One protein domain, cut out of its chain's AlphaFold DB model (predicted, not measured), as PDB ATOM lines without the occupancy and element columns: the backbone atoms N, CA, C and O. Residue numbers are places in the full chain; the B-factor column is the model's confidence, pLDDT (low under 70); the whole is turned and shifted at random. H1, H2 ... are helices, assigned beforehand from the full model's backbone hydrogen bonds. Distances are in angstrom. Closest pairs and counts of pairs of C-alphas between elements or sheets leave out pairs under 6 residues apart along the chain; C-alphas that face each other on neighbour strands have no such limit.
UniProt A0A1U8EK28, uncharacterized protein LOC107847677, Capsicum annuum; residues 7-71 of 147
ATOM      1  N   PHE A   7      68.366 -43.250  -6.779       90.31
ATOM      2  CA  PHE A   7      67.802 -42.325  -7.769       90.31
ATOM      3  C   PHE A   7      67.952 -42.845  -9.205       90.31
ATOM      4  O   PHE A   7      67.034 -42.730 -10.014       90.31
ATOM      5  N   GLU A   8      69.093 -43.457  -9.526       89.94
ATOM      6  CA  GLU A   8      69.330 -44.053 -10.846       89.94
ATOM      7  C   GLU A   8      68.443 -45.281 -11.068       89.94
ATOM      8  O   GLU A   8      67.883 -45.442 -12.151       89.94
ATOM      9  N   VAL A   9      68.266 -46.109 -10.033       90.00
ATOM     10  CA  VAL A   9      67.333 -47.246 -10.051       90.00
ATOM     11  C   VAL A   9      65.896 -46.763 -10.249       90.00
ATOM     12  O   VAL A   9      65.199 -47.288 -11.111       90.00
ATOM     13  N   TRP A  10      65.467 -45.727  -9.523       86.56
ATOM     14  CA  TRP A  10      64.133 -45.145  -9.672       86.56
ATOM     15  C   TRP A  10      63.886 -44.595 -11.080       86.56
ATOM     16  O   TRP A  10      62.868 -44.912 -11.679       86.56
ATOM     17  N   ASN A  11      64.820 -43.827 -11.649       84.69
ATOM     18  CA  ASN A  11      64.669 -43.295 -13.007       84.69
ATOM     19  C   ASN A  11      64.690 -44.390 -14.077       84.69
ATOM     20  O   ASN A  11      63.974 -44.285 -15.071       84.69
ATOM     21  N   PHE A  12      65.495 -45.437 -13.879       84.75
ATOM     22  CA  PHE A  12      65.497 -46.600 -14.757       84.75
ATOM     23  C   PHE A  12      64.141 -47.311 -14.726       84.75
ATOM     24  O   PHE A  12      63.546 -47.515 -15.777       84.75
ATOM     25  N   LEU A  13      63.614 -47.606 -13.533       83.31
ATOM     26  CA  LEU A  13      62.288 -48.207 -13.373       83.31
ATOM     27  C   LEU A  13      61.193 -47.301 -13.940       83.31
ATOM     28  O   LEU A  13      60.332 -47.765 -14.671       83.31
ATOM     29  N   LYS A  14      61.254 -45.997 -13.676       78.25
ATOM     30  CA  LYS A  14      60.315 -45.017 -14.220       78.25
ATOM     31  C   LYS A  14      60.304 -45.058 -15.749       78.25
ATOM     32  O   LYS A  14      59.247 -45.197 -16.346       78.25
ATOM     33  N   LYS A  15      61.476 -45.043 -16.385       77.44
ATOM     34  CA  LYS A  15      61.610 -45.144 -17.844       77.44
ATOM     35  C   LYS A  15      61.110 -46.483 -18.400       77.44
ATOM     36  O   LYS A  15      60.469 -46.497 -19.447       77.44
ATOM     37  N   GLU A  16      61.404 -47.585 -17.715       76.94
ATOM     38  CA  GLU A  16      61.022 -48.933 -18.150       76.94
ATOM     39  C   GLU A  16      59.509 -49.181 -17.996       76.94
ATOM     40  O   GLU A  16      58.895 -49.809 -18.857       76.94
ATOM     41  N   TYR A  17      58.888 -48.650 -16.934       65.81
ATOM     42  CA  TYR A  17      57.496 -48.936 -16.564       65.81
ATOM     43  C   TYR A  17      56.483 -47.843 -16.946       65.81
ATOM     44  O   TYR A  17      55.348 -48.186 -17.274       65.81
ATOM     45  N   GLU A  18      56.837 -46.548 -16.958       66.12
ATOM     46  CA  GLU A  18      55.938 -45.502 -17.491       66.12
ATOM     47  C   GLU A  18      55.827 -45.584 -19.022       66.12
ATOM     48  O   GLU A  18      54.831 -45.142 -19.596       66.12
ATOM     49  N   GLY A  19      56.800 -46.220 -19.682       65.06
ATOM     50  CA  GLY A  19      56.878 -46.339 -21.132       65.06
ATOM     51  C   GLY A  19      57.429 -45.076 -21.796       65.06
ATOM     52  O   GLY A  19      57.253 -43.960 -21.315       65.06
ATOM     53  N   ASP A  20      58.106 -45.264 -22.931       73.00
ATOM     54  CA  ASP A  20      58.602 -44.179 -23.784       73.00
ATOM     55  C   ASP A  20      57.441 -43.242 -24.181       73.00
ATOM     56  O   ASP A  20      56.351 -43.705 -24.525       73.00
ATOM     57  N   GLU A  21      57.675 -41.928 -24.179       77.50
ATOM     58  CA  GLU A  21      56.753 -40.901 -24.693       77.50
ATOM     59  C   GLU A  21      56.182 -41.286 -26.066       77.50
ATOM     60  O   GLU A  21      54.996 -41.099 -26.344       77.50
ATOM     61  N   ARG A  22      56.997 -41.931 -26.913       79.12
ATOM     62  CA  ARG A  22      56.545 -42.462 -28.208       79.12
ATOM     63  C   ARG A  22      55.496 -43.565 -28.067       79.12
ATOM     64  O   ARG A  22      54.556 -43.618 -28.855       79.12
ATOM     65  N   ILE A  23      55.637 -44.447 -27.077       80.94
ATOM     66  CA  ILE A  23      54.679 -45.523 -26.787       80.94
ATOM     67  C   ILE A  23      53.378 -44.927 -26.235       80.94
ATOM     68  O   ILE A  23      52.299 -45.336 -26.667       80.94
ATOM     69  N   LYS A  24      53.455 -43.932 -25.341       82.25
ATOM     70  CA  LYS A  24      52.276 -43.202 -24.831       82.25
ATOM     71  C   LYS A  24      51.527 -42.476 -25.957       82.25
ATOM     72  O   LYS A  24      50.304 -42.601 -26.084       82.25
ATOM     73  N   GLY A  25      52.266 -41.798 -26.837       84.44
ATOM     74  CA  GLY A  25      51.722 -41.155 -28.034       84.44
ATOM     75  C   GLY A  25      51.052 -42.154 -28.978       84.44
ATOM     76  O   GLY A  25      49.910 -41.949 -29.389       84.44
ATOM     77  N   MET A  26      51.707 -43.287 -29.246       87.38
ATOM     78  CA  MET A  26      51.159 -44.349 -30.093       87.38
ATOM     79  C   MET A  26      49.868 -44.945 -29.518       87.38
ATOM     80  O   MET A  26      48.898 -45.126 -30.250       87.38
ATOM     81  N   ARG A  27      49.809 -45.195 -28.203       86.62
ATOM     82  CA  ARG A  27      48.584 -45.659 -27.524       86.62
ATOM     83  C   ARG A  27      47.431 -44.672 -27.700       86.62
ATOM     84  O   ARG A  27      46.320 -45.082 -28.020       86.62
ATOM     85  N   THR A  28      47.702 -43.376 -27.554       88.69
ATOM     86  CA  THR A  28      46.691 -42.326 -27.750       88.69
ATOM     87  C   THR A  28      46.183 -42.289 -29.192       88.69
ATOM     88  O   THR A  28      44.977 -42.211 -29.416       88.69
ATOM     89  N   LEU A  29      47.084 -42.372 -30.176       90.00
ATOM     90  CA  LEU A  29      46.721 -42.402 -31.597       90.00
ATOM     91  C   LEU A  29      45.903 -43.648 -31.957       90.00
ATOM     92  O   LEU A  29      44.916 -43.534 -32.683       90.00
ATOM     93  N   ASN A  30      46.257 -44.811 -31.407       92.62
ATOM     94  CA  ASN A  30      45.493 -46.043 -31.602       92.62
ATOM     95  C   ASN A  30      44.061 -45.913 -31.071       92.62
ATOM     96  O   ASN A  30      43.131 -46.245 -31.797       92.62
ATOM     97  N   LEU A  31      43.866 -45.354 -29.871       92.62
ATOM     98  CA  LEU A  31      42.526 -45.142 -29.305       92.62
ATOM     99  C   LEU A  31      41.667 -44.195 -30.158       92.62
ATOM    100  O   LEU A  31      40.475 -44.433 -30.335       92.62
ATOM    101  N   ILE A  32      42.262 -43.133 -30.711       91.06
ATOM    102  CA  ILE A  32      41.557 -42.210 -31.617       91.06
ATOM    103  C   ILE A  32      41.133 -42.945 -32.891       91.06
ATOM    104  O   ILE A  32      39.979 -42.859 -33.302       91.06
ATOM    105  N   ARG A  33      42.043 -43.723 -33.481       94.50
ATOM    106  CA  ARG A  33      41.751 -44.510 -34.681       94.50
ATOM    107  C   ARG A  33      40.685 -45.577 -34.427       94.50
ATOM    108  O   ARG A  33      39.819 -45.787 -35.270       94.50
ATOM    109  N   GLU A  34      40.729 -46.250 -33.280       92.75
ATOM    110  CA  GLU A  34      39.702 -47.213 -32.865       92.75
ATOM    111  C   GLU A  34      38.327 -46.561 -32.734       92.75
ATOM    112  O   GLU A  34      37.333 -47.169 -33.122       92.75
ATOM    113  N   PHE A  35      38.270 -45.330 -32.220       93.19
ATOM    114  CA  PHE A  35      37.036 -44.556 -32.129       93.19
ATOM    115  C   PHE A  35      36.478 -44.208 -33.516       93.19
ATOM    116  O   PHE A  35      35.301 -44.442 -33.776       93.19
ATOM    117  N   GLU A  36      37.317 -43.694 -34.420       92.44
ATOM    118  CA  GLU A  36      36.921 -43.304 -35.784       92.44
ATOM    119  C   GLU A  36      36.444 -44.490 -36.628       92.44
ATOM    120  O   GLU A  36      35.499 -44.373 -37.407       92.44
ATOM    121  N   LEU A  37      37.092 -45.647 -36.473       94.06
ATOM    122  CA  LEU A  37      36.728 -46.869 -37.187       94.06
ATOM    123  C   LEU A  37      35.550 -47.604 -36.542       94.06
ATOM    124  O   LEU A  37      35.111 -48.630 -37.073       94.06
ATOM    125  N   GLN A  38      35.041 -47.115 -35.409       92.25
ATOM    126  CA  GLN A  38      34.046 -47.848 -34.659       92.25
ATOM    127  C   GLN A  38      32.696 -47.849 -35.366       92.25
ATOM    128  O   GLN A  38      32.098 -46.809 -35.626       92.25
ATOM    129  N   LYS A  39      32.168 -49.049 -35.599       94.38
ATOM    130  CA  LYS A  39      30.826 -49.246 -36.144       94.38
ATOM    131  C   LYS A  39      29.988 -50.080 -35.201       94.38
ATOM    132  O   LYS A  39      30.515 -50.926 -34.467       94.38
ATOM    133  N   MET A  40      28.693 -49.796 -35.228       96.00
ATOM    134  CA  MET A  40      27.719 -50.597 -34.516       96.00
ATOM    135  C   MET A  40      27.542 -51.941 -35.235       96.00
ATOM    136  O   MET A  40      27.533 -51.986 -36.465       96.00
ATOM    137  N   LYS A  41      27.458 -53.031 -34.478       95.19
ATOM    138  CA  LYS A  41      27.149 -54.382 -34.952       95.19
ATOM    139  C   LYS A  41      25.637 -54.582 -34.994       95.19
ATOM    140  O   LYS A  41      24.925 -54.070 -34.138       95.19
ATOM    141  N   ASP A  42      25.165 -55.425 -35.904       95.69
ATOM    142  CA  ASP A  42      23.728 -55.717 -36.031       95.69
ATOM    143  C   ASP A  42      23.148 -56.434 -34.798       95.69
ATOM    144  O   ASP A  42      21.951 -56.365 -34.535       95.69
ATOM    145  N   SER A  43      24.002 -57.117 -34.027       96.06
ATOM    146  CA  SER A  43      23.622 -57.865 -32.827       96.06
ATOM    147  C   SER A  43      23.775 -57.095 -31.515       96.06
ATOM    148  O   SER A  43      23.392 -57.627 -30.474       96.06
ATOM    149  N   GLU A  44      24.366 -55.893 -31.521       95.06
ATOM    150  CA  GLU A  44      24.553 -55.114 -30.292       95.06
ATOM    151  C   GLU A  44      23.398 -54.133 -30.082       95.06
ATOM    152  O   GLU A  44      22.835 -53.579 -31.025       95.06
ATOM    153  N   THR A  45      23.034 -53.894 -28.827       97.81
ATOM    154  CA  THR A  45      22.044 -52.869 -28.494       97.81
ATOM    155  C   THR A  45      22.670 -51.474 -28.523       97.81
ATOM    156  O   THR A  45      23.872 -51.295 -28.313       97.81
ATOM    157  N   ILE A  46      21.841 -50.439 -28.699       96.38
ATOM    158  CA  ILE A  46      22.292 -49.034 -28.669       96.38
ATOM    159  C   ILE A  46      23.030 -48.719 -27.359       96.38
ATOM    160  O   ILE A  46      24.029 -47.997 -27.359       96.38
ATOM    161  N   LYS A  47      22.559 -49.270 -26.233       97.38
ATOM    162  CA  LYS A  47      23.170 -49.063 -24.916       97.38
ATOM    163  C   LYS A  47      24.573 -49.663 -24.843       97.38
ATOM    164  O   LYS A  47      25.487 -49.005 -24.350       97.38
ATOM    165  N   GLU A  48      24.755 -50.883 -25.337       97.06
ATOM    166  CA  GLU A  48      26.061 -51.548 -25.365       97.06
ATOM    167  C   GLU A  48      27.043 -50.800 -26.269       97.06
ATOM    168  O   GLU A  48      28.163 -50.507 -25.841       97.06
ATOM    169  N   TYR A  49      26.594 -50.398 -27.461       97.00
ATOM    170  CA  TYR A  49      27.396 -49.589 -28.375       97.00
ATOM    171  C   TYR A  49      27.821 -48.259 -27.740       97.00
ATOM    172  O   TYR A  49      29.001 -47.908 -27.747       97.00
ATOM    173  N   SER A  50      26.874 -47.549 -27.117       95.75
ATOM    174  CA  SER A  50      27.129 -46.264 -26.454       95.75
ATOM    175  C   SER A  50      28.134 -46.403 -25.310       95.75
ATOM    176  O   SER A  50      29.054 -45.596 -25.196       95.75
ATOM    177  N   ASN A  51      28.011 -47.454 -24.493       96.62
ATOM    178  CA  ASN A  51      28.957 -47.739 -23.413       96.62
ATOM    179  C   ASN A  51      30.366 -48.029 -23.947       96.62
ATOM    180  O   ASN A  51      31.351 -47.528 -23.403       96.62
ATOM    181  N   ARG A  52      30.476 -48.811 -25.028       95.38
ATOM    182  CA  ARG A  52      31.759 -49.122 -25.677       95.38
ATOM    183  C   ARG A  52      32.416 -47.864 -26.239       95.38
ATOM    184  O   ARG A  52      33.607 -47.646 -26.017       95.38
ATOM    185  N   LEU A  53      31.636 -47.022 -26.912       95.06
ATOM    186  CA  LEU A  53      32.100 -45.757 -27.473       95.06
ATOM    187  C   LEU A  53      32.584 -44.799 -26.374       95.06
ATOM    188  O   LEU A  53      33.669 -44.225 -26.481       95.06
ATOM    189  N   LEU A  54      31.817 -44.687 -25.286       95.81
ATOM    190  CA  LEU A  54      32.168 -43.868 -24.128       95.81
ATOM    191  C   LEU A  54      33.457 -44.352 -23.457       95.81
ATOM    192  O   LEU A  54      34.301 -43.535 -23.096       95.81
ATOM    193  N   ASN A  55      33.646 -45.666 -23.328       95.31
ATOM    194  CA  ASN A  55      34.867 -46.232 -22.761       95.31
ATOM    195  C   ASN A  55      36.110 -45.835 -23.578       95.31
ATOM    196  O   ASN A  55      37.102 -45.373 -23.015       95.31
ATOM    197  N   ILE A  56      36.045 -45.938 -24.911       93.88
ATOM    198  CA  ILE A  56      37.152 -45.537 -25.796       93.88
ATOM    199  C   ILE A  56      37.437 -44.033 -25.659       93.88
ATOM    200  O   ILE A  56      38.594 -43.637 -25.502       93.88
ATOM    201  N   ALA A  57      36.393 -43.197 -25.663       93.12
ATOM    202  CA  ALA A  57      36.532 -41.748 -25.522       93.12
ATOM    203  C   ALA A  57      37.169 -41.351 -24.179       93.12
ATOM    204  O   ALA A  57      38.109 -40.551 -24.152       93.12
ATOM    205  N   ASN A  58      36.709 -41.953 -23.080       95.00
ATOM    206  CA  ASN A  58      37.247 -41.707 -21.743       95.00
ATOM    207  C   ASN A  58      38.720 -42.113 -21.651       95.00
ATOM    208  O   ASN A  58      39.539 -41.341 -21.153       95.00
ATOM    209  N   ASN A  59      39.084 -43.274 -22.201       92.81
ATOM    210  CA  ASN A  59      40.472 -43.728 -22.222       92.81
ATOM    211  C   ASN A  59      41.361 -42.778 -23.035       92.81
ATOM    212  O   ASN A  59      42.431 -42.388 -22.570       92.81
ATOM    213  N   ALA A  60      40.916 -42.343 -24.218       90.25
ATOM    214  CA  ALA A  60      41.664 -41.386 -25.032       90.25
ATOM    215  C   ALA A  60      41.846 -40.036 -24.314       90.25
ATOM    216  O   ALA A  60      42.919 -39.428 -24.378       90.25
ATOM    217  N   GLN A  61      40.815 -39.563 -23.611       90.69
ATOM    218  CA  GLN A  61      40.881 -38.341 -22.816       90.69
ATOM    219  C   GLN A  61      41.867 -38.471 -21.652       90.69
ATOM    220  O   GLN A  61      42.647 -37.543 -21.421       90.69
ATOM    221  N   GLU A  62      41.851 -39.599 -20.948       90.00
ATOM    222  CA  GLU A  62      42.735 -39.840 -19.811       90.00
ATOM    223  C   GLU A  62      44.198 -39.934 -20.248       90.00
ATOM    224  O   GLU A  62      45.048 -39.245 -19.690       90.00
ATOM    225  N   GLN A  63      44.492 -40.650 -21.338       87.56
ATOM    226  CA  GLN A  63      45.848 -40.676 -21.901       87.56
ATOM    227  C   GLN A  63      46.338 -39.267 -22.269       87.56
ATOM    228  O   GLN A  63      47.452 -38.879 -21.917       87.56
ATOM    229  N   ARG A  64      45.481 -38.435 -22.880       86.38
ATOM    230  CA  ARG A  64      45.818 -37.025 -23.157       86.38
ATOM    231  C   ARG A  64      46.027 -36.191 -21.889       86.38
ATOM    232  O   ARG A  64      46.714 -35.173 -21.958       86.38
ATOM    233  N   ARG A  65      45.387 -36.519 -20.763       87.81
ATOM    234  CA  ARG A  65      45.596 -35.822 -19.481       87.81
ATOM    235  C   ARG A  65      46.936 -36.193 -18.869       87.81
ATOM    236  O   ARG A  65      47.693 -35.277 -18.557       87.81
ATOM    237  N   LEU A  66      47.249 -37.486 -18.809       83.12
ATOM    238  CA  LEU A  66      48.532 -37.998 -18.318       83.12
ATOM    239  C   LEU A  66      49.712 -37.347 -19.059       83.12
ATOM    240  O   LEU A  66      50.645 -36.842 -18.438       83.12
ATOM    241  N   MET A  67      49.589 -37.219 -20.382       80.94
ATOM    242  CA  MET A  67      50.575 -36.549 -21.240       80.94
ATOM    243  C   MET A  67      50.763 -35.049 -20.949       80.94
ATOM    244  O   MET A  67      51.819 -34.496 -21.238       80.94
ATOM    245  N   ARG A  68      49.763 -34.357 -20.381       80.19
ATOM    246  CA  ARG A  68      49.887 -32.935 -19.998       80.19
ATOM    247  C   ARG A  68      50.449 -32.749 -18.591       80.19
ATOM    248  O   ARG A  68      51.115 -31.748 -18.344       80.19
ATOM    249  N   SER A  69      50.170 -33.672 -17.673       65.31
ATOM    250  CA  SER A  69      50.608 -33.565 -16.276       65.31
ATOM    251  C   SER A  69      52.094 -33.862 -16.077       65.31
ATOM    252  O   SER A  69      52.701 -33.295 -15.176       65.31
ATOM    253  N   GLU A  70      52.707 -34.692 -16.922       56.16
ATOM    254  CA  GLU A  70      54.128 -35.048 -16.786       56.16
ATOM    255  C   GLU A  70      55.100 -33.962 -17.305       56.16
ATOM    256  O   GLU A  70      56.285 -33.987 -16.978       56.16
ATOM    257  N   GLY A  71      54.608 -32.962 -18.051       55.78
ATOM    258  CA  GLY A  71      55.415 -31.885 -18.647       55.78
ATOM    259  C   GLY A  71      55.492 -30.571 -17.853       55.78
ATOM    260  O   GLY A  71      56.001 -29.582 -18.376       55.78
TER     261      GLY A  71
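This is residues 7 to 71 of the 147 residues of the protein "uncharacterized protein LOC107847677" of Capsicum annuum (UniProt A0A1U8EK28). A long helical hairpin, H3 folded back beside H2, makes the body, and a shorter helix, H1, sticks out as a free arm beyond the end of H2 where that helix begins. At the other end of the hairpin the chain turns through a loop, of which residues 42 to 45 stand free together with 46 and 47 of H3. The printed part has 65 residues with three named helices, H1, H2 and H3 in that order along the chain, and no named strand; its class is all helix. The whole is only just loose, close to extended, with a radius of gyration of the C-alphas of 16.0 A, and its outline is a rod spanning 53 by 17 by 16 A, its length made by the hairpin and the H1 arm.

The longest helix is H3, residues 46 to 69. It touches H2, residues 21 to 36, with 16 pairs of C-alphas within 8 A. Their closest C-alphas are those of Leu 31 and Ala 60, 5.8 A apart, and their centres are 11.5 A apart. The two helices run opposite ways at a shallow tilt of 24 degrees and form a helical hairpin. H1, residues 7 to 18, touches no helix: it is apart from H3 and apart from H2, though H2 follows it in the chain. In H1 and H2 every pair of backbone O of residue i and N of residue i+4 is within hydrogen-bond range; in H3 19 of 20 such pairs are.

H3 has 24 residues and measures 34.6 A from its first to its last C-alpha, from C-alpha 46 at (22.292, -49.034, -28.669) to C-alpha 69 at (50.608, -33.565, -16.276). H2 has 16 residues and measures 22.8 A from C-alpha 21 to C-alpha 36. H1 has 12 residues and measures 15.7 A; it begins with the printed part, at C-alpha 7 at (67.802, -42.325, -7.769).

The two C-alphas farthest apart are those of Phe 7 and Asp 42, at 54.0 A, while the first and last printed C-alphas, of Phe 7 and Gly 71, are 19.5 A apart. Residues 7 to 20, of which 7 to 18 belong to H1, stand free, and so do residues 42 to 47. Without these stretches the body has 45 residues and spans 39 by 16 by 10 A. The printed part has no cut. The link from H1 to H2, 2 residues, is tight, and the link from H2 to H3, 9 residues, is short; there is no long link. The mean pLDDT of the printed part is 87.2, and residues 17 to 19 and 69 to 71 are under 70.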